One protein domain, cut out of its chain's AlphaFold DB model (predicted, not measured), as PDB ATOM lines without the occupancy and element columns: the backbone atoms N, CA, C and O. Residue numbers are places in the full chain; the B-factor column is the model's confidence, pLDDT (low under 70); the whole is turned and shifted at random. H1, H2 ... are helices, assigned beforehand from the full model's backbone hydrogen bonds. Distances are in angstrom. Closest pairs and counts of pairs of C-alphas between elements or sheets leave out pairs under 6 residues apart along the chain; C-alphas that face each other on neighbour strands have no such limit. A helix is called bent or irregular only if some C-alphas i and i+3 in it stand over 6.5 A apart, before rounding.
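This is residues 2 to 157 of the 163 residues of the protein "Hypothetical protein" of Adineta steineri (UniProt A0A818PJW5). Three long helices, H3, H4 and H6, run side by side as an up-and-down bundle, and H1 packs on H3a on its far side from H4 and H6. H3 is bent but runs nearly straight, and after H6 a long loop with the short helices H7 and H8 lies round the end where H4 begins and H6 ends. The printed part has 156 residues, with eight named helices in the order H1 to H8 and no named strand; the class is all helix. The whole is only just loose, close to compact, with a radius of gyration of the C-alphas of 18.4 A and spans of 55 by 37 by 22 A.

H1, residues 2 to 21, begins at C-alpha 2 (87.722, -37.424, -248.025) and measures 28.3 A from first to last C-alpha. H2 is residues 23 to 27. H3, residues 29 to 58, was assigned as one helix by its hydrogen bonds but is bent, C-alphas 46 and 49 being 6.5 A apart; its arms are H3a, residues 29 to 46, 26.5 A, and H3b, residues 49 to 58, 14.5 A, at a shallow tilt of 12 degrees. H4, residues 66 to 99, measures 48.5 A and begins at (66.134, -29.614, -236.938). H5 is residues 101 to 104, and H6, residues 107 to 134, measures 37.8 A. H7 is residues 147 to 150, and H8, residues 154 to 157, ends at (66.423, -12.738, -243.045).

H4 is the hub, touching H3a, H6 and H7. H3a, H4 and H6 form the bundle, up and down, each running against the one before it. H4 touches H3a with residues 75 to 90 alone, closest at the C-alphas of Ile 44 and Ala 75, 5.3 A, at a shallow tilt of 19 degrees. H4 and H6 touch, closest at the C-alphas of Gly 78 and Tyr 129, 5.6 A, at a shallow tilt of 21 degrees. H1 touches H3a, closest at the C-alphas of Ile 16 and Leu 35, 6.4 A, opposite ways at a tilt of 37 degrees, only just steep. H1 and H4 are apart. H7 touches residues 69 to 73 of H4 alone, closest at the C-alphas of Cys 69 and Cys 149, 5.9 A. H5 and H6 touch only at the corner, closest at the C-alphas of Phe 104 and Arg 110, 5.0 A. H2 and H1 only just touch, with 3 pairs of C-alphas within 8 A, and only at the corner, closest at the C-alphas of Ile 19 and Gln 25, 5.5 A. H8 is close to H6 but not clearly touching, closest at the C-alphas of Ser 132 and Cys 155, 6.3 A. Every O i to N i+4 pair is within hydrogen-bond range in H3b, against 15 of 16 in H1, 12 of 14 in H3a, 29 of 30 in H4, 22 of 24 in H6 and 0 of 1 in H2, where 2 of 2 O i to N i+3 pairs are; H5, H7 and H8 are too short for such a pair.

The C-alphas of Tyr 58 and Gln 102, the two farthest apart, are 57.0 A from each other. The printed part has no cut. The link from H6 to H7, residues 135 to 146, is long. The mean pLDDT of the printed part is 89.0, and residue 157 is under 70.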
ATOM      1  N   LEU A   2      87.178 -36.571-249.107       78.88
ATOM      2  CA  LEU A   2      87.722 -37.424-248.025       78.88
ATOM      3  C   LEU A   2      89.247 -37.611-248.025       78.88
ATOM      4  O   LEU A   2      89.858 -37.568-246.961       78.88
ATOM      5  N   LEU A   3      89.852 -37.763-249.210       84.81
ATOM      6  CA  LEU A   3      91.299 -37.972-249.365       84.81
ATOM      7  C   LEU A   3      92.137 -36.867-248.701       84.81
ATOM      8  O   LEU A   3      93.210 -37.151-248.185       84.81
ATOM      9  N   PHE A   4      91.639 -35.627-248.690       85.44
ATOM     10  CA  PHE A   4      92.317 -34.487-248.067       85.44
ATOM     11  C   PHE A   4      91.805 -34.197-246.651       85.44
ATOM     12  O   PHE A   4      92.571 -33.717-245.822       85.44
ATOM     13  N   ASN A   5      90.543 -34.524-246.345       86.06
ATOM     14  CA  ASN A   5      89.982 -34.253-245.020       86.06
ATOM     15  C   ASN A   5      90.599 -35.144-243.932       86.06
ATOM     16  O   ASN A   5      91.003 -34.649-242.889       86.06
ATOM     17  N   ILE A   6      90.744 -36.448-244.187       89.44
ATOM     18  CA  ILE A   6      91.330 -37.389-243.216       89.44
ATOM     19  C   ILE A   6      92.743 -36.959-242.779       89.44
ATOM     20  O   ILE A   6      92.962 -36.813-241.574       89.44
ATOM     21  N   PRO A   7      93.704 -36.703-243.695       91.94
ATOM     22  CA  PRO A   7      95.019 -36.229-243.282       91.94
ATOM     23  C   PRO A   7      94.952 -34.840-242.640       91.94
ATOM     24  O   PRO A   7      95.687 -34.598-241.691       91.94
ATOM     25  N   SER A   8      94.055 -33.951-243.084       91.44
ATOM     26  CA  SER A   8      93.885 -32.626-242.473       91.44
ATOM     27  C   SER A   8      93.431 -32.706-241.010       91.44
ATOM     28  O   SER A   8      94.016 -32.034-240.157       91.44
ATOM     29  N   ILE A   9      92.472 -33.579-240.693       91.75
ATOM     30  CA  ILE A   9      92.015 -33.833-239.321       91.75
ATOM     31  C   ILE A   9      93.168 -34.387-238.479       91.75
ATOM     32  O   ILE A   9      93.446 -33.866-237.399       91.75
ATOM     33  N   ILE A  10      93.884 -35.399-238.985       93.50
ATOM     34  CA  ILE A  10      95.031 -36.000-238.283       93.50
ATOM     35  C   ILE A  10      96.100 -34.939-238.002       93.50
ATOM     36  O   ILE A  10      96.551 -34.811-236.866       93.50
ATOM     37  N   CYS A  11      96.471 -34.139-239.004       92.88
ATOM     38  CA  CYS A  11      97.426 -33.047-238.840       92.88
ATOM     39  C   CYS A  11      96.947 -32.024-237.803       92.88
ATOM     40  O   CYS A  11      97.735 -31.625-236.949       92.88
ATOM     41  N   SER A  12      95.669 -31.640-237.833       92.56
ATOM     42  CA  SER A  12      95.091 -30.679-236.884       92.56
ATOM     43  C   SER A  12      95.187 -31.196-235.445       92.56
ATOM     44  O   SER A  12      95.674 -30.481-234.568       92.56
ATOM     45  N   PHE A  13      94.829 -32.462-235.204       93.31
ATOM     46  CA  PHE A  13      94.996 -33.097-233.892       93.31
ATOM     47  C   PHE A  13      96.463 -33.202-233.475       93.31
ATOM     48  O   PHE A  13      96.795 -32.849-232.344       93.31
ATOM     49  N   CYS A  14      97.354 -33.638-234.368       93.44
ATOM     50  CA  CYS A  14      98.783 -33.729-234.070       93.44
ATOM     51  C   CYS A  14      99.374 -32.372-233.671       93.44
ATOM     52  O   CYS A  14     100.122 -32.307-232.699       93.44
ATOM     53  N   VAL A  15      99.020 -31.290-234.373       92.31
ATOM     54  CA  VAL A  15      99.489 -29.935-234.047       92.31
ATOM     55  C   VAL A  15      98.940 -29.476-232.699       92.31
ATOM     56  O   VAL A  15      99.709 -28.987-231.875       92.31
ATOM     57  N   ILE A  16      97.647 -29.684-232.431       92.00
ATOM     58  CA  ILE A  16      97.044 -29.348-231.133       92.00
ATOM     59  C   ILE A  16      97.756 -30.098-230.002       92.00
ATOM     60  O   ILE A  16      98.170 -29.481-229.023       92.00
ATOM     61  N   ILE A  17      97.948 -31.412-230.144       91.75
ATOM     62  CA  ILE A  17      98.631 -32.238-229.144       91.75
ATOM     63  C   ILE A  17     100.077 -31.774-228.965       91.75
ATOM     64  O   ILE A  17     100.530 -31.620-227.835       91.75
ATOM     65  N   HIS A  18     100.798 -31.504-230.054       91.81
ATOM     66  CA  HIS A  18     102.182 -31.042-229.994       91.81
ATOM     67  C   HIS A  18     102.307 -29.700-229.257       91.81
ATOM     68  O   HIS A  18     103.127 -29.581-228.344       91.81
ATOM     69  N   ILE A  19     101.449 -28.727-229.583       89.56
ATOM     70  CA  ILE A  19     101.400 -27.426-228.902       89.56
ATOM     71  C   ILE A  19     101.025 -27.606-227.430       89.56
ATOM     72  O   ILE A  19     101.625 -26.968-226.572       89.56
ATOM     73  N   ILE A  20     100.060 -28.472-227.106       88.00
ATOM     74  CA  ILE A  20      99.619 -28.687-225.722       88.00
ATOM     75  C   ILE A  20     100.668 -29.427-224.897       88.00
ATOM     76  O   ILE A  20     100.779 -29.133-223.712       88.00
ATOM     77  N   LEU A  21     101.438 -30.357-225.462       90.44
ATOM     78  CA  LEU A  21     102.436 -31.126-224.714       90.44
ATOM     79  C   LEU A  21     103.729 -30.331-224.482       90.44
ATOM     80  O   LEU A  21     104.246 -30.330-223.360       90.44
ATOM     81  N   ASP A  22     104.224 -29.604-225.487       89.38
ATOM     82  CA  ASP A  22     105.491 -28.874-225.381       89.38
ATOM     83  C   ASP A  22     105.321 -27.503-224.705       89.38
ATOM     84  O   ASP A  22     104.725 -26.562-225.230       89.38
ATOM     85  N   ARG A  23     105.925 -27.365-223.521       78.69
ATOM     86  CA  ARG A  23     105.888 -26.131-222.735       78.69
ATOM     87  C   ARG A  23     106.534 -24.944-223.454       78.69
ATOM     88  O   ARG A  23     106.050 -23.833-223.266       78.69
ATOM     89  N   ALA A  24     107.583 -25.148-224.250       79.25
ATOM     90  CA  ALA A  24     108.231 -24.067-224.992       79.25
ATOM     91  C   ALA A  24     107.308 -23.530-226.098       79.25
ATOM     92  O   ALA A  24     107.149 -22.316-226.238       79.25
ATOM     93  N   GLN A  25     106.621 -24.432-226.803       77.19
ATOM     94  CA  GLN A  25     105.643 -24.076-227.832       77.19
ATOM     95  C   GLN A  25     104.428 -23.359-227.235       77.19
ATOM     96  O   GLN A  25     103.948 -22.394-227.828       77.19
ATOM     97  N   ARG A  26     103.977 -23.748-226.033       76.75
ATOM     98  CA  ARG A  26     102.886 -23.051-225.327       76.75
ATOM     99  C   ARG A  26     103.189 -21.600-224.979       76.75
ATOM    100  O   ARG A  26     102.246 -20.875-224.732       76.75
ATOM    101  N   TYR A  27     104.443 -21.157-224.901       76.06
ATOM    102  CA  TYR A  27     104.745 -19.759-224.554       76.06
ATOM    103  C   TYR A  27     104.936 -18.850-225.774       76.06
ATOM    104  O   TYR A  27     104.993 -17.628-225.617       76.06
ATOM    105  N   ALA A  28     105.004 -19.407-226.984       82.56
ATOM    106  CA  ALA A  28     105.071 -18.610-228.199       82.56
ATOM    107  C   ALA A  28     103.692 -18.001-228.508       82.56
ATOM    108  O   ALA A  28     102.705 -18.723-228.650       82.56
ATOM    109  N   LEU A  29     103.612 -16.668-228.637       78.94
ATOM    110  CA  LEU A  29     102.348 -15.962-228.914       78.94
ATOM    111  C   LEU A  29     101.657 -16.509-230.174       78.94
ATOM    112  O   LEU A  29     100.464 -16.795-230.168       78.94
ATOM    113  N   HIS A  30     102.434 -16.761-231.228       83.12
ATOM    114  CA  HIS A  30     101.912 -17.275-232.493       83.12
ATOM    115  C   HIS A  30     101.201 -18.633-232.359       83.12
ATOM    116  O   HIS A  30     100.204 -18.883-233.031       83.12
ATOM    117  N   ASN A  31     101.662 -19.495-231.453       87.12
ATOM    118  CA  ASN A  31     101.079 -20.823-231.289       87.12
ATOM    119  C   ASN A  31      99.708 -20.781-230.607       87.12
ATOM    120  O   ASN A  31      98.872 -21.633-230.891       87.12
ATOM    121  N   HIS A  32      99.437 -19.783-229.759       87.75
ATOM    122  CA  HIS A  32      98.111 -19.605-229.152       87.75
ATOM    123  C   HIS A  32      97.072 -19.222-230.201       87.75
ATOM    124  O   HIS A  32      95.970 -19.761-230.230       87.75
ATOM    125  N   ALA A  33      97.455 -18.312-231.087       87.75
ATOM    126  CA  ALA A  33      96.654 -17.894-232.218       87.75
ATOM    127  C   ALA A  33      96.318 -19.066-233.157       87.75
ATOM    128  O   ALA A  33      95.151 -19.282-233.487       87.75
ATOM    129  N   ILE A  34      97.327 -19.867-233.521       90.56
ATOM    130  CA  ILE A  34      97.134 -21.092-234.310       90.56
ATOM    131  C   ILE A  34      96.207 -22.066-233.575       90.56
ATOM    132  O   ILE A  34      95.303 -22.626-234.188       90.56
ATOM    133  N   LEU A  35      96.395 -22.245-232.265       92.00
ATOM    134  CA  LEU A  35      95.565 -23.130-231.454       92.00
ATOM    135  C   LEU A  35      94.087 -22.710-231.479       92.00
ATOM    136  O   LEU A  35      93.227 -23.566-231.663       92.00
ATOM    137  N   LEU A  36      93.786 -21.414-231.346       91.81
ATOM    138  CA  LEU A  36      92.413 -20.902-231.419       91.81
ATOM    139  C   LEU A  36      91.780 -21.143-232.794       91.81
ATOM    140  O   LEU A  36      90.635 -21.588-232.864       91.81
ATOM    141  N   ILE A  37      92.526 -20.909-233.877       93.25
ATOM    142  CA  ILE A  37      92.043 -21.188-235.237       93.25
ATOM    143  C   ILE A  37      91.789 -22.683-235.423       93.25
ATOM    144  O   ILE A  37      90.741 -23.056-235.938       93.25
ATOM    145  N   LEU A  38      92.703 -23.551-234.980       93.69
ATOM    146  CA  LEU A  38      92.527 -25.000-235.097       93.69
ATOM    147  C   LEU A  38      91.321 -25.496-234.294       93.69
ATOM    148  O   LEU A  38      90.578 -26.346-234.779       93.69
ATOM    149  N   LEU A  39      91.083 -24.941-233.103       92.38
ATOM    150  CA  LEU A  39      89.901 -25.261-232.301       92.38
ATOM    151  C   LEU A  39      88.596 -24.851-232.996       92.38
ATOM    152  O   LEU A  39      87.627 -25.601-232.921       92.38
ATOM    153  N   MET A  40      88.571 -23.712-233.697       92.62
ATOM    154  CA  MET A  40      87.415 -23.297-234.506       92.62
ATOM    155  C   MET A  40      87.275 -24.111-235.799       92.62
ATOM    156  O   MET A  40      86.163 -24.404-236.225       92.62
ATOM    157  N   ALA A  41      88.381 -24.516-236.420       93.81
ATOM    158  CA  ALA A  41      88.372 -25.263-237.676       93.81
ATOM    159  C   ALA A  41      88.005 -26.748-237.500       93.81
ATOM    160  O   ALA A  41      87.452 -27.355-238.416       93.81
ATOM    161  N   LEU A  42      88.284 -27.343-236.335       93.38
ATOM    162  CA  LEU A  42      87.976 -28.750-236.054       93.38
ATOM    163  C   LEU A  42      86.479 -29.092-236.211       93.38
ATOM    164  O   LEU A  42      86.181 -30.065-236.906       93.38
ATOM    165  N   PRO A  43      85.528 -28.326-235.638       92.19
ATOM    166  CA  PRO A  43      84.100 -28.527-235.882       92.19
ATOM    167  C   PRO A  43      83.723 -28.508-237.364       92.19
ATOM    168  O   PRO A  43      82.915 -29.325-237.786       92.19
ATOM    169  N   ILE A  44      84.340 -27.637-238.167       92.88
ATOM    170  CA  ILE A  44      84.098 -27.569-239.616       92.88
ATOM    171  C   ILE A  44      84.559 -28.877-240.275       92.88
ATOM    172  O   ILE A  44      83.808 -29.536-240.987       92.88
ATOM    173  N   GLN A  45      85.779 -29.328-239.978       91.94
ATOM    174  CA  GLN A  45      86.316 -30.563-240.561       91.94
ATOM    175  C   GLN A  45      85.524 -31.818-240.152       91.94
ATOM    176  O   GLN A  45      85.379 -32.750-240.952       91.94
ATOM    177  N   LEU A  46      85.033 -31.850-238.907       91.75
ATOM    178  CA  LEU A  46      84.332 -32.992-238.319       91.75
ATOM    179  C   LEU A  46      82.831 -33.016-238.616       91.75
ATOM    180  O   LEU A  46      82.275 -34.104-238.734       91.75
ATOM    181  N   LEU A  47      82.166 -31.869-238.716       91.44
ATOM    182  CA  LEU A  47      80.719 -31.802-238.919       91.44
ATOM    183  C   LEU A  47      80.398 -31.497-240.377       91.44
ATOM    184  O   LEU A  47      79.808 -32.336-241.051       91.44
ATOM    185  N   ASP A  48      80.850 -30.347-240.872       89.62
ATOM    186  CA  ASP A  48      80.450 -29.814-242.174       89.62
ATOM    187  C   ASP A  48      80.790 -30.787-243.316       89.62
ATOM    188  O   ASP A  48      79.908 -31.281-244.022       89.62
ATOM    189  N   ILE A  49      82.057 -31.204-243.421       89.06
ATOM    190  CA  ILE A  49      82.491 -32.115-244.494       89.06
ATOM    191  C   ILE A  49      81.793 -33.480-244.399       89.06
ATOM    192  O   ILE A  49      81.454 -34.076-245.427       89.06
ATOM    193  N   ASN A  50      81.568 -33.994-243.188       89.19
ATOM    194  CA  ASN A  50      80.882 -35.273-243.006       89.19
ATOM    195  C   ASN A  50      79.400 -35.178-243.383       89.19
ATOM    196  O   ASN A  50      78.887 -36.086-244.038       89.19
ATOM    197  N   PHE A  51      78.727 -34.076-243.058       89.75
ATOM    198  CA  PHE A  51      77.346 -33.856-243.469       89.75
ATOM    199  C   PHE A  51      77.207 -33.698-244.982       89.75
ATOM    200  O   PHE A  51      76.311 -34.312-245.564       89.75
ATOM    201  N   TYR A  52      78.140 -33.011-245.647       89.50
ATOM    202  CA  TYR A  52      78.190 -32.993-247.110       89.50
ATOM    203  C   TYR A  52      78.337 -34.397-247.701       89.50
ATOM    204  O   TYR A  52      77.653 -34.732-248.663       89.50
ATOM    205  N   LEU A  53      79.200 -35.246-247.139       89.31
ATOM    206  CA  LEU A  53      79.392 -36.614-247.635       89.31
ATOM    207  C   LEU A  53      78.141 -37.479-247.472       89.31
ATOM    208  O   LEU A  53      77.782 -38.204-248.400       89.31
ATOM    209  N   VAL A  54      77.472 -37.388-246.320       89.31
ATOM    210  CA  VAL A  54      76.194 -38.074-246.084       89.31
ATOM    211  C   VAL A  54      75.145 -37.575-247.078       89.31
ATOM    212  O   VAL A  54      74.485 -38.391-247.721       89.31
ATOM    213  N   PHE A  55      75.052 -36.260-247.277       89.00
ATOM    214  CA  PHE A  55      74.144 -35.659-248.249       89.00
ATOM    215  C   PHE A  55      74.416 -36.147-249.679       89.00
ATOM    216  O   PHE A  55      73.491 -36.574-250.360       89.00
ATOM    217  N   TYR A  56      75.677 -36.177-250.126       89.31
ATOM    218  CA  TYR A  56      76.032 -36.682-251.458       89.31
ATOM    219  C   TYR A  56      75.716 -38.169-251.648       89.31
ATOM    220  O   TYR A  56      75.473 -38.595-252.775       89.31
ATOM    221  N   HIS A  57      75.729 -38.965-250.576       90.44
ATOM    222  CA  HIS A  57      75.417 -40.390-250.656       90.44
ATOM    223  C   HIS A  57      73.908 -40.665-250.701       90.44
ATOM    224  O   HIS A  57      73.465 -41.496-251.488       90.44
ATOM    225  N   TYR A  58      73.122 -39.975-249.870       90.44
ATOM    226  CA  TYR A  58      71.686 -40.240-249.711       90.44
ATOM    227  C   TYR A  58      70.775 -39.259-250.466       90.44
ATOM    228  O   TYR A  58      69.567 -39.479-250.529       90.44
ATOM    229  N   GLY A  59      71.318 -38.164-251.006       87.44
ATOM    230  CA  GLY A  59      70.555 -37.082-251.641       87.44
ATOM    231  C   GLY A  59      69.698 -36.263-250.669       87.44
ATOM    232  O   GLY A  59      68.851 -35.489-251.100       87.44
ATOM    233  N   SER A  60      69.870 -36.469-249.362       86.25
ATOM    234  CA  SER A  60      69.133 -35.775-248.306       86.25
ATOM    235  C   SER A  60      69.917 -35.775-246.994       86.25
ATOM    236  O   SER A  60      70.862 -36.547-246.807       86.25
ATOM    237  N   ILE A  61      69.538 -34.886-246.082       85.06
ATOM    238  CA  ILE A  61      70.187 -34.731-244.779       85.06
ATOM    239  C   ILE A  61      69.662 -35.786-243.805       85.06
ATOM    240  O   ILE A  61      68.465 -35.867-243.535       85.06
ATOM    241  N   LEU A  62      70.570 -36.574-243.230       82.69
ATOM    242  CA  LEU A  62      70.244 -37.616-242.262       82.69
ATOM    243  C   LEU A  62      70.999 -37.393-240.942       82.69
ATOM    244  O   LEU A  62      72.214 -37.198-240.966       82.69
ATOM    245  N   PRO A  63      70.320 -37.493-239.784       85.75
ATOM    246  CA  PRO A  63      68.875 -37.663-239.625       85.75
ATOM    247  C   PRO A  63      68.098 -36.372-239.940       85.75
ATOM    248  O   PRO A  63      68.599 -35.273-239.714       85.75
ATOM    249  N   LEU A  64      66.844 -36.520-240.386       85.25
ATOM    250  CA  LEU A  64      65.892 -35.433-240.666       85.25
ATOM    251  C   LEU A  64      65.422 -34.764-239.362       85.25
ATOM    252  O   LEU A  64      64.277 -34.911-238.933       85.25
ATOM    253  N   LYS A  65      66.344 -34.112-238.655       89.94
ATOM    254  CA  LYS A  65      66.084 -33.450-237.379       89.94
ATOM    255  C   LYS A  65      66.564 -32.001-237.442       89.94
ATOM    256  O   LYS A  65      67.724 -31.783-237.792       89.94
ATOM    257  N   PRO A  66      65.748 -31.027-236.998       88.69
ATOM    258  CA  PRO A  66      66.134 -29.614-236.938       88.69
ATOM    259  C   PRO A  66      67.462 -29.371-236.216       88.69
ATOM    260  O   PRO A  66      68.279 -28.576-236.658       88.69
ATOM    261  N   ILE A  67      67.727 -30.123-235.144       90.06
ATOM    262  CA  ILE A  67      68.960 -29.975-234.364       90.06
ATOM    263  C   ILE A  67      70.231 -30.212-235.195       90.06
ATOM    264  O   ILE A  67      71.236 -29.549-234.963       90.06
ATOM    265  N   VAL A  68      70.190 -31.115-236.183       91.19
ATOM    266  CA  VAL A  68      71.334 -31.378-237.074       91.19
ATOM    267  C   VAL A  68      71.618 -30.151-237.929       91.19
ATOM    268  O   VAL A  68      72.770 -29.752-238.045       91.19
ATOM    269  N   CYS A  69      70.569 -29.516-238.451       90.94
ATOM    270  CA  CYS A  69      70.676 -28.283-239.223       90.94
ATOM    271  C   CYS A  69      71.237 -27.127-238.405       90.94
ATOM    272  O   CYS A  69      72.117 -26.424-238.884       90.94
ATOM    273  N   LEU A  70      70.798 -26.970-237.153       91.50
ATOM    274  CA  LEU A  70      71.327 -25.929-236.270       91.50
ATOM    275  C   LEU A  70      72.826 -26.116-236.005       91.50
ATOM    276  O   LEU A  70      73.591 -25.157-236.085       91.50
ATOM    277  N   PHE A  71      73.273 -27.351-235.744       92.88
ATOM    278  CA  PHE A  71      74.703 -27.641-235.604       92.88
ATOM    279  C   PHE A  71      75.475 -27.438-236.907       92.88
ATOM    280  O   PHE A  71      76.602 -26.948-236.867       92.88
ATOM    281  N   TRP A  72      74.877 -27.791-238.046       92.75
ATOM    282  CA  TRP A  72      75.486 -27.573-239.354       92.75
ATOM    283  C   TRP A  72      75.659 -26.075-239.625       92.75
ATOM    284  O   TRP A  72      76.778 -25.642-239.875       92.75
ATOM    285  N   TRP A  73      74.619 -25.258-239.450       92.25
ATOM    286  CA  TRP A  73      74.712 -23.800-239.568       92.25
ATOM    287  C   TRP A  73      75.686 -23.178-238.573       92.25
ATOM    288  O   TRP A  73      76.385 -22.229-238.913       92.25
ATOM    289  N   PHE A  74      75.769 -23.697-237.350       93.12
ATOM    290  CA  PHE A  74      76.741 -23.205-236.381       93.12
ATOM    291  C   PHE A  74      78.185 -23.483-236.825       93.12
ATOM    292  O   PHE A  74      79.040 -22.606-236.704       93.12
ATOM    293  N   ALA A  75      78.464 -24.671-237.366       93.44
ATOM    294  CA  ALA A  75      79.778 -24.987-237.915       93.44
ATOM    295  C   ALA A  75      80.077 -24.165-239.183       93.44
ATOM    296  O   ALA A  75      81.158 -23.589-239.295       93.44
ATOM    297  N   ASP A  76      79.113 -24.071-240.099       91.06
ATOM    298  CA  ASP A  76      79.277 -23.400-241.389       91.06
ATOM    299  C   ASP A  76      79.338 -21.877-241.241       91.06
ATOM    300  O   ASP A  76      80.325 -21.270-241.616       91.06
ATOM    301  N   TYR A  77      78.365 -21.225-240.605       90.25
ATOM    302  CA  TYR A  77      78.403 -19.772-240.422       90.25
ATOM    303  C   TYR A  77      79.242 -19.353-239.217       90.25
ATOM    304  O   TYR A  77      80.023 -18.406-239.305       90.25
ATOM    305  N   GLY A  78      79.082 -20.022-238.077       91.88
ATOM    306  CA  GLY A  78      79.704 -19.595-236.826       91.88
ATOM    307  C   GLY A  78      81.207 -19.835-236.808       91.88
ATOM    308  O   GLY A  78      81.995 -18.893-236.681       91.88
ATOM    309  N   CYS A  79      81.624 -21.091-236.966       94.19
ATOM    310  CA  CYS A  79      83.038 -21.450-236.906       94.19
ATOM    311  C   CYS A  79      83.834 -20.917-238.109       94.19
ATOM    312  O   CYS A  79      84.954 -20.441-237.915       94.19
ATOM    313  N   TYR A  80      83.277 -20.931-239.326       93.50
ATOM    314  CA  TYR A  80      83.971 -20.409-240.512       93.50
ATOM    315  C   TYR A  80      84.216 -18.898-240.431       93.50
ATOM    316  O   TYR A  80      85.360 -18.455-240.575       93.50
ATOM    317  N   ASN A  81      83.184 -18.100-240.118       92.88
ATOM    318  CA  ASN A  81      83.370 -16.661-239.896       92.88
ATOM    319  C   ASN A  81      84.275 -16.408-238.685       92.88
ATOM    320  O   ASN A  81      85.096 -15.492-238.714       92.88
ATOM    321  N   GLY A  82      84.196 -17.270-237.665       93.88
ATOM    322  CA  GLY A  82      85.159 -17.368-236.570       93.88
ATOM    323  C   GLY A  82      86.605 -17.382-237.043       93.88
ATOM    324  O   GLY A  82      87.397 -16.515-236.668       93.88
ATOM    325  N   CYS A  83      86.940 -18.334-237.912       95.00
ATOM    326  CA  CYS A  83      88.267 -18.457-238.503       95.00
ATOM    327  C   CYS A  83      88.663 -17.207-239.301       95.00
ATOM    328  O   CYS A  83      89.786 -16.733-239.144       95.00
ATOM    329  N   ILE A  84      87.766 -16.650-240.122       94.94
ATOM    330  CA  ILE A  84      88.055 -15.454-240.933       94.94
ATOM    331  C   ILE A  84      88.375 -14.248-240.047       94.94
ATOM    332  O   ILE A  84      89.406 -13.600-240.238       94.94
ATOM    333  N   ILE A  85      87.522 -13.960-239.062       95.00
ATOM    334  CA  ILE A  85      87.694 -12.815-238.162       95.00
ATOM    335  C   ILE A  85      88.964 -12.986-237.324       95.00
ATOM    336  O   ILE A  85      89.724 -12.030-237.162       95.00
ATOM    337  N   LEU A  86      89.247 -14.200-236.840       94.12
ATOM    338  CA  LEU A  86      90.495 -14.487-236.134       94.12
ATOM    339  C   LEU A  86      91.713 -14.287-237.034       94.12
ATOM    340  O   LEU A  86      92.649 -13.614-236.624       94.12
ATOM    341  N   MET A  87      91.709 -14.800-238.266       94.44
ATOM    342  CA  MET A  87      92.811 -14.580-239.210       94.44
ATOM    343  C   MET A  87      93.035 -13.091-239.491       94.44
ATOM    344  O   MET A  87      94.183 -12.640-239.516       94.44
ATOM    345  N   ALA A  88      91.957 -12.318-239.651       95.06
ATOM    346  CA  ALA A  88      92.038 -10.871-239.815       95.06
ATOM    347  C   ALA A  88      92.655 -10.200-238.577       95.06
ATOM    348  O   ALA A  88      93.574  -9.389-238.708       95.06
ATOM    349  N   TRP A  89      92.219 -10.588-237.375       94.44
ATOM    350  CA  TRP A  89      92.804 -10.098-236.131       94.44
ATOM    351  C   TRP A  89      94.292 -10.439-236.018       94.44
ATOM    352  O   TRP A  89      95.084  -9.565-235.693       94.44
ATOM    353  N   LEU A  90      94.708 -11.660-236.356       92.25
ATOM    354  CA  LEU A  90      96.121 -12.050-236.316       92.25
ATOM    355  C   LEU A  90      96.985 -11.263-237.297       92.25
ATOM    356  O   LEU A  90      98.144 -10.972-236.998       92.25
ATOM    357  N   ALA A  91      96.442 -10.908-238.462       93.81
ATOM    358  CA  ALA A  91      97.134 -10.038-239.402       93.81
ATOM    359  C   ALA A  91      97.341  -8.632-238.809       93.81
ATOM    360  O   ALA A  91      98.447  -8.093-238.891       93.81
ATOM    361  N   ILE A  92      96.313  -8.077-238.154       93.56
ATOM    362  CA  ILE A  92      96.389  -6.792-237.442       93.56
ATOM    363  C   ILE A  92      97.377  -6.882-236.277       93.56
ATOM    364  O   ILE A  92      98.263  -6.041-236.154       93.56
ATOM    365  N   GLU A  93      97.281  -7.918-235.450       92.50
ATOM    366  CA  GLU A  93      98.164  -8.133-234.309       92.50
ATOM    367  C   GLU A  93      99.628  -8.204-234.755       92.50
ATOM    368  O   GLU A  93     100.488  -7.532-234.185       92.50
ATOM    369  N   ARG A  94      99.918  -8.960-235.823       90.69
ATOM    370  CA  ARG A  94     101.270  -9.069-236.380       90.69
ATOM    371  C   ARG A  94     101.774  -7.729-236.911       90.69
ATOM    372  O   ARG A  94     102.954  -7.431-236.755       90.69
ATOM    373  N   HIS A  95     100.899  -6.922-237.509       93.19
ATOM    374  CA  HIS A  95     101.235  -5.563-237.919       93.19
ATOM    375  C   HIS A  95     101.606  -4.700-236.702       93.19
ATOM    376  O   HIS A  95     102.689  -4.118-236.679       93.19
ATOM    377  N   ILE A  96     100.786  -4.692-235.646       91.31
ATOM    378  CA  ILE A  96     101.078  -3.942-234.412       91.31
ATOM    379  C   ILE A  96     102.392  -4.425-233.786       91.31
ATOM    380  O   ILE A  96     103.194  -3.606-233.359       91.31
ATOM    381  N   LEU A  97     102.662  -5.732-233.777       89.25
ATOM    382  CA  LEU A  97     103.895  -6.290-233.220       89.25
ATOM    383  C   LEU A  97     105.153  -5.824-233.972       89.25
ATOM    384  O   LEU A  97     106.188  -5.632-233.342       89.25
ATOM    385  N   ILE A  98     105.072  -5.621-235.290       92.12
ATOM    386  CA  ILE A  98     106.199  -5.142-236.108       92.12
ATOM    387  C   ILE A  98     106.455  -3.645-235.890       92.12
ATOM    388  O   ILE A  98     107.609  -3.234-235.803       92.12
ATOM    389  N   PHE A  99     105.400  -2.827-235.813       93.25
ATOM    390  CA  PHE A  99     105.531  -1.364-235.722       93.25
ATOM    391  C   PHE A  99     105.578  -0.829-234.281       93.25
ATOM    392  O   PHE A  99     106.075   0.273-234.051       93.25
ATOM    393  N   HIS A 100     105.089  -1.600-233.309       90.69
ATOM    394  CA  HIS A 100     104.965  -1.227-231.897       90.69
ATOM    395  C   HIS A 100     105.378  -2.383-230.968       90.69
ATOM    396  O   HIS A 100     104.681  -2.726-230.009       90.69
ATOM    397  N   ASP A 101     106.540  -2.983-231.225       87.06
ATOM    398  CA  ASP A 101     107.105  -4.103-230.456       87.06
ATOM    399  C   ASP A 101     107.199  -3.828-228.940       87.06
ATOM    400  O   ASP A 101     106.958  -4.719-228.117       87.06
ATOM    401  N   GLN A 102     107.448  -2.570-228.557       88.38
ATOM    402  CA  GLN A 102     107.511  -2.112-227.166       88.38
ATOM    403  C   GLN A 102     106.246  -2.440-226.359       88.38
ATOM    404  O   GLN A 102     106.325  -2.682-225.150       88.38
ATOM    405  N   TRP A 103     105.080  -2.502-227.008       84.50
ATOM    406  CA  TRP A 103     103.810  -2.820-226.350       84.50
ATOM    407  C   TRP A 103     103.720  -4.289-225.920       84.50
ATOM    408  O   TRP A 103     102.954  -4.617-225.016       84.50
ATOM    409  N   PHE A 104     104.548  -5.169-226.489       84.94
ATOM    410  CA  PHE A 104     104.580  -6.604-226.186       84.94
ATOM    411  C   PHE A 104     105.754  -7.013-225.282       84.94
ATOM    412  O   PHE A 104     105.883  -8.194-224.937       84.94
ATOM    413  N   LEU A 105     106.603  -6.070-224.859       82.62
ATOM    414  CA  LEU A 105     107.738  -6.354-223.970       82.62
ATOM    415  C   LEU A 105     107.280  -6.748-222.559       82.62
ATOM    416  O   LEU A 105     107.804  -7.695-221.972       82.62
ATOM    417  N   ASN A 106     106.255  -6.073-222.033       87.31
ATOM    418  CA  ASN A 106     105.738  -6.315-220.687       87.31
ATOM    419  C   ASN A 106     104.612  -7.358-220.686       87.31
ATOM    420  O   ASN A 106     103.747  -7.352-221.562       87.31
ATOM    421  N   GLN A 107     104.543  -8.197-219.643       83.94
ATOM    422  CA  GLN A 107     103.472  -9.200-219.505       83.94
ATOM    423  C   GLN A 107     102.063  -8.585-219.546       83.94
ATOM    424  O   GLN A 107     101.165  -9.151-220.163       83.94
ATOM    425  N   LYS A 108     101.881  -7.398-218.951       86.44
ATOM    426  CA  LYS A 108     100.607  -6.659-219.002       86.44
ATOM    427  C   LYS A 108     100.228  -6.254-220.428       86.44
ATOM    428  O   LYS A 108      99.066  -6.355-220.796       86.44
ATOM    429  N   GLY A 109     101.211  -5.837-221.225       86.25
ATOM    430  CA  GLY A 109     101.010  -5.469-222.621       86.25
ATOM    431  C   GLY A 109     100.643  -6.678-223.482       86.25
ATOM    432  O   GLY A 109      99.658  -6.634-224.209       86.25
ATOM    433  N   ARG A 110     101.322  -7.818-223.290       86.44
ATOM    434  CA  ARG A 110     100.936  -9.088-223.937       86.44
ATOM    435  C   ARG A 110      99.511  -9.501-223.581       86.44
ATOM    436  O   ARG A 110      98.750  -9.894-224.457       86.44
ATOM    437  N   PHE A 111      99.130  -9.398-222.310       87.69
ATOM    438  CA  PHE A 111      97.762  -9.695-221.893       87.69
ATOM    439  C   PHE A 111      96.742  -8.784-222.588       87.69
ATOM    440  O   PHE A 111      95.763  -9.282-223.136       87.69
ATOM    441  N   LEU A 112      97.000  -7.475-222.624       90.44
ATOM    442  CA  LEU A 112      96.078  -6.483-223.177       90.44
ATOM    443  C   LEU A 112      95.964  -6.525-224.709       90.44
ATOM    444  O   LEU A 112      94.870  -6.328-225.224       90.44
ATOM    445  N   PHE A 113      97.063  -6.765-225.426       88.69
ATOM    446  CA  PHE A 113      97.104  -6.663-226.891       88.69
ATOM    447  C   PHE A 113      97.022  -8.008-227.622       88.69
ATOM    448  O   PHE A 113      96.627  -8.023-228.782       88.69
ATOM    449  N   HIS A 114      97.348  -9.131-226.976       89.81
ATOM    450  CA  HIS A 114      97.264 -10.459-227.599       89.81
ATOM    451  C   HIS A 114      96.127 -11.303-227.017       89.81
ATOM    452  O   HIS A 114      95.227 -11.733-227.741       89.81
ATOM    453  N   TYR A 115      96.142 -11.530-225.701       89.00
ATOM    454  CA  TYR A 115      95.208 -12.466-225.069       89.00
ATOM    455  C   TYR A 115      93.789 -11.904-224.984       89.00
ATOM    456  O   TYR A 115      92.842 -12.567-225.398       89.00
ATOM    457  N   LEU A 116      93.636 -10.683-224.470       91.94
ATOM    458  CA  LEU A 116      92.329 -10.073-224.249       91.94
ATOM    459  C   LEU A 116      91.533  -9.889-225.553       91.94
ATOM    460  O   LEU A 116      90.372 -10.302-225.566       91.94
ATOM    461  N   PRO A 117      92.104  -9.378-226.661       92.38
ATOM    462  CA  PRO A 117      91.366  -9.232-227.910       92.38
ATOM    463  C   PRO A 117      91.005 -10.584-228.523       92.38
ATOM    464  O   PRO A 117      89.850 -10.797-228.877       92.38
ATOM    465  N   SER A 118      91.946 -11.534-228.560       92.19
ATOM    466  CA  SER A 118      91.697 -12.867-229.121       92.19
ATOM    467  C   SER A 118      90.597 -13.610-228.357       92.19
ATOM    468  O   SER A 118      89.678 -14.151-228.969       92.19
ATOM    469  N   ILE A 119      90.636 -13.590-227.018       91.88
ATOM    470  CA  ILE A 119      89.597 -14.202-226.174       91.88
ATOM    471  C   ILE A 119      88.259 -13.485-226.362       91.88
ATOM    472  O   ILE A 119      87.233 -14.150-226.486       91.88
ATOM    473  N   SER A 120      88.258 -12.150-226.414       94.44
ATOM    474  CA  SER A 120      87.031 -11.365-226.592       94.44
ATOM    475  C   SER A 120      86.373 -11.642-227.942       94.44
ATOM    476  O   SER A 120      85.161 -11.815-227.993       94.44
ATOM    477  N   ILE A 121      87.161 -11.753-229.016       94.12
ATOM    478  CA  ILE A 121      86.674 -12.099-230.357       94.12
ATOM    479  C   ILE A 121      86.070 -13.505-230.358       94.12
ATOM    480  O   ILE A 121      84.941 -13.679-230.803       94.12
ATOM    481  N   VAL A 122      86.782 -14.501-229.819       93.75
ATOM    482  CA  VAL A 122      86.270 -15.881-229.730       93.75
ATOM    483  C   VAL A 122      84.973 -15.931-228.929       93.75
ATOM    484  O   VAL A 122      83.992 -16.511-229.390       93.75
ATOM    485  N   ALA A 123      84.949 -15.308-227.750       95.00
ATOM    486  CA  ALA A 123      83.773 -15.284-226.891       95.00
ATOM    487  C   ALA A 123      82.596 -14.584-227.579       95.00
ATOM    488  O   ALA A 123      81.491 -15.115-227.570       95.00
ATOM    489  N   TYR A 124      82.840 -13.438-228.221       94.25
ATOM    490  CA  TYR A 124      81.825 -12.704-228.971       94.25
ATOM    491  C   TYR A 124      81.221 -13.559-230.085       94.25
ATOM    492  O   TYR A 124      80.003 -13.678-230.157       94.25
ATOM    493  N   ILE A 125      82.053 -14.202-230.906       93.62
ATOM    494  CA  ILE A 125      81.597 -15.040-232.021       93.62
ATOM    495  C   ILE A 125      80.783 -16.226-231.499       93.62
ATOM    496  O   ILE A 125      79.670 -16.450-231.967       93.62
ATOM    497  N   LEU A 126      81.289 -16.953-230.497       93.62
ATOM    498  CA  LEU A 126      80.567 -18.093-229.928       93.62
ATOM    499  C   LEU A 126      79.228 -17.665-229.328       93.62
ATOM    500  O   LEU A 126      78.208 -18.266-229.643       93.62
ATOM    501  N   VAL A 127      79.212 -16.619-228.501       95.06
ATOM    502  CA  VAL A 127      77.987 -16.131-227.856       95.06
ATOM    503  C   VAL A 127      76.987 -15.638-228.895       95.06
ATOM    504  O   VAL A 127      75.824 -16.028-228.838       95.06
ATOM    505  N   TYR A 128      77.435 -14.836-229.862       92.75
ATOM    506  CA  TYR A 128      76.585 -14.319-230.928       92.75
ATOM    507  C   TYR A 128      75.937 -15.454-231.719       92.75
ATOM    508  O   TYR A 128      74.715 -15.526-231.784       92.75
ATOM    509  N   TYR A 129      76.723 -16.388-232.262       92.12
ATOM    510  CA  TYR A 129      76.168 -17.466-233.082       92.12
ATOM    511  C   TYR A 129      75.368 -18.487-232.269       92.12
ATOM    512  O   TYR A 129      74.374 -18.996-232.778       92.12
ATOM    513  N   ILE A 130      75.727 -18.759-231.008       93.25
ATOM    514  CA  ILE A 130      74.912 -19.615-230.132       93.25
ATOM    515  C   ILE A 130      73.542 -18.974-229.900       93.25
ATOM    516  O   ILE A 130      72.522 -19.637-230.071       93.25
ATOM    517  N   ILE A 131      73.495 -17.690-229.537       92.25
ATOM    518  CA  ILE A 131      72.227 -16.994-229.287       92.25
ATOM    519  C   ILE A 131      71.412 -16.903-230.579       92.25
ATOM    520  O   ILE A 131      70.259 -17.331-230.593       92.25
ATOM    521  N   SER A 132      72.021 -16.413-231.659       90.25
ATOM    522  CA  SER A 132      71.343 -16.164-232.932       90.25
ATOM    523  C   SER A 132      70.773 -17.435-233.564       90.25
ATOM    524  O   SER A 132      69.666 -17.402-234.089       90.25
ATOM    525  N   ILE A 133      71.490 -18.563-233.485       90.56
ATOM    526  CA  ILE A 133      71.063 -19.819-234.121       90.56
ATOM    527  C   ILE A 133      70.127 -20.632-233.219       90.56
ATOM    528  O   ILE A 133      69.155 -21.196-233.712       90.56
ATOM    529  N   PHE A 134      70.400 -20.725-231.912       90.75
ATOM    530  CA  PHE A 134      69.685 -21.667-231.037       90.75
ATOM    531  C   PHE A 134      68.557 -21.038-230.212       90.75
ATOM    532  O   PHE A 134      67.659 -21.765-229.792       90.75
ATOM    533  N   PHE A 135      68.601 -19.729-229.940       89.00
ATOM    534  CA  PHE A 135      67.702 -19.089-228.967       89.00
ATOM    535  C   PHE A 135      66.789 -18.012-229.555       89.00
ATOM    536  O   PHE A 135      65.832 -17.621-228.886       89.00
ATOM    537  N   VAL A 136      67.051 -17.520-230.769       86.44
ATOM    538  CA  VAL A 136      66.169 -16.530-231.398       86.44
ATOM    539  C   VAL A 136      64.810 -17.176-231.694       86.44
ATOM    540  O   VAL A 136      64.760 -18.227-232.335       86.44
ATOM    541  N   PRO A 137      63.696 -16.566-231.245       80.88
ATOM    542  CA  PRO A 137      62.357 -17.098-231.449       80.88
ATOM    543  C   PRO A 137      61.861 -16.748-232.859       80.88
ATOM    544  O   PRO A 137      60.925 -15.968-233.019       80.88
ATOM    545  N   CYS A 138      62.508 -17.295-233.884       83.38
ATOM    546  CA  CYS A 138      62.048 -17.210-235.265       83.38
ATOM    547  C   CYS A 138      61.820 -18.614-235.835       83.38
ATOM    548  O   CYS A 138      62.422 -19.600-235.398       83.38
ATOM    549  N   GLU A 139      60.885 -18.721-236.776       83.75
ATOM    550  CA  GLU A 139      60.533 -19.998-237.386       83.75
ATOM    551  C   GLU A 139      61.530 -20.316-238.506       83.75
ATOM    552  O   GLU A 139      61.572 -19.654-239.542       83.75
ATOM    553  N   ASN A 140      62.383 -21.313-238.263       85.88
ATOM    554  CA  ASN A 140      63.341 -21.793-239.252       85.88
ATOM    555  C   ASN A 140      62.651 -22.748-240.232       85.88
ATOM    556  O   ASN A 140      62.060 -23.747-239.818       85.88
ATOM    557  N   ASN A 141      62.811 -22.486-241.529       85.94
ATOM    558  CA  ASN A 141      62.443 -23.424-242.583       85.94
ATOM    559  C   ASN A 141      63.645 -24.313-242.910       85.94
ATOM    560  O   ASN A 141      64.720 -23.806-243.217       85.94
ATOM    561  N   TYR A 142      63.458 -25.630-242.850       88.00
ATOM    562  CA  TYR A 142      64.498 -26.603-243.173       88.00
ATOM    563  C   TYR A 142      64.105 -27.362-244.434       88.00
ATOM    564  O   TYR A 142      63.103 -28.081-244.435       88.00
ATOM    565  N   ASP A 143      64.912 -27.249-245.484       87.44
ATOM    566  CA  ASP A 143      64.810 -28.114-246.651       87.44
ATOM    567  C   ASP A 143      65.940 -29.144-246.618       87.44
ATOM    568  O   ASP A 143      67.095 -28.887-246.960       87.44
ATOM    569  N   TYR A 144      65.586 -30.351-246.184       88.25
ATOM    570  CA  TYR A 144      66.521 -31.465-246.062       88.25
ATOM    571  C   TYR A 144      66.935 -32.079-247.405       88.25
ATOM    572  O   TYR A 144      67.756 -32.999-247.415       88.25
ATOM    573  N   THR A 145      66.362 -31.629-248.523       87.00
ATOM    574  CA  THR A 145      66.731 -32.080-249.875       87.00
ATOM    575  C   THR A 145      67.846 -31.236-250.490       87.00
ATOM    576  O   THR A 145      68.396 -31.593-251.531       87.00
ATOM    577  N   LEU A 146      68.239 -30.158-249.810       87.44
ATOM    578  CA  LEU A 146      69.300 -29.246-250.213       87.44
ATOM    579  C   LEU A 146      70.460 -29.264-249.201       87.44
ATOM    580  O   LEU A 146      70.253 -29.572-248.025       87.44
ATOM    581  N   PRO A 147      71.695 -28.940-249.627       85.19
ATOM    582  CA  PRO A 147      72.836 -28.853-248.720       85.19
ATOM    583  C   PRO A 147      72.638 -27.730-247.695       85.19
ATOM    584  O   PRO A 147      71.939 -26.752-247.965       85.19
ATOM    585  N   VAL A 148      73.259 -27.869-246.517       86.56
ATOM    586  CA  VAL A 148      73.182 -26.861-245.436       86.56
ATOM    587  C   VAL A 148      71.721 -26.556-245.052       86.56
ATOM    588  O   VAL A 148      71.349 -25.445-244.699       86.56
ATOM    589  N   CYS A 149      70.858 -27.569-245.161       87.44
ATOM    590  CA  CYS A 149      69.421 -27.499-244.884       87.44
ATOM    591  C   CYS A 149      68.627 -26.503-245.739       87.44
ATOM    592  O   CYS A 149      67.536 -26.091-245.339       87.44
ATOM    593  N   GLY A 150      69.160 -26.137-246.910       76.88
ATOM    594  CA  GLY A 150      68.443 -25.448-247.985       76.88
ATOM    595  C   GLY A 150      67.991 -24.019-247.713       76.88
ATOM    596  O   GLY A 150      67.356 -23.413-248.573       76.88
ATOM    597  N   ALA A 151      68.332 -23.466-246.554       75.06
ATOM    598  CA  ALA A 151      68.041 -22.095-246.178       75.06
ATOM    599  C   ALA A 151      69.131 -21.556-245.247       75.06
ATOM    600  O   ALA A 151      69.869 -22.318-244.623       75.06
ATOM    601  N   ALA A 152      69.217 -20.232-245.153       80.81
ATOM    602  CA  ALA A 152      69.934 -19.572-244.071       80.81
ATOM    603  C   ALA A 152      69.070 -19.572-242.793       80.81
ATOM    604  O   ALA A 152      67.839 -19.609-242.897       80.81
ATOM    605  N   PRO A 153      69.679 -19.482-241.594       83.06
ATOM    606  CA  PRO A 153      68.927 -19.292-240.358       83.06
ATOM    607  C   PRO A 153      68.010 -18.066-240.459       83.06
ATOM    608  O   PRO A 153      68.424 -17.028-240.983       83.06
ATOM    609  N   CYS A 154      66.797 -18.136-239.904       82.75
ATOM    610  CA  CYS A 154      65.821 -17.037-239.973       82.75
ATOM    611  C   CYS A 154      66.347 -15.707-239.403       82.75
ATOM    612  O   CYS A 154      65.970 -14.634-239.873       82.75
ATOM    613  N   CYS A 155      67.306 -15.750-238.472       78.00
ATOM    614  CA  CYS A 155      67.955 -14.550-237.949       78.00
ATOM    615  C   CYS A 155      68.740 -13.747-239.008       78.00
ATOM    616  O   CYS A 155      69.020 -12.576-238.774       78.00
ATOM    617  N   GLN A 156      69.111 -14.341-240.152       74.94
ATOM    618  CA  GLN A 156      69.736 -13.614-241.268       74.94
ATOM    619  C   GLN A 156      68.718 -12.916-242.177       74.94
ATOM    620  O   GLN A 156      69.073 -11.942-242.831       74.94
ATOM    621  N   SER A 157      67.467 -13.383-242.233       67.38
ATOM    622  CA  SER A 157      66.423 -12.738-243.045       67.38
ATOM    623  C   SER A 157      65.784 -11.529-242.360       67.38
ATOM    624  O   SER A 157      65.200 -10.677-243.029       67.38
TER     625      SER A 157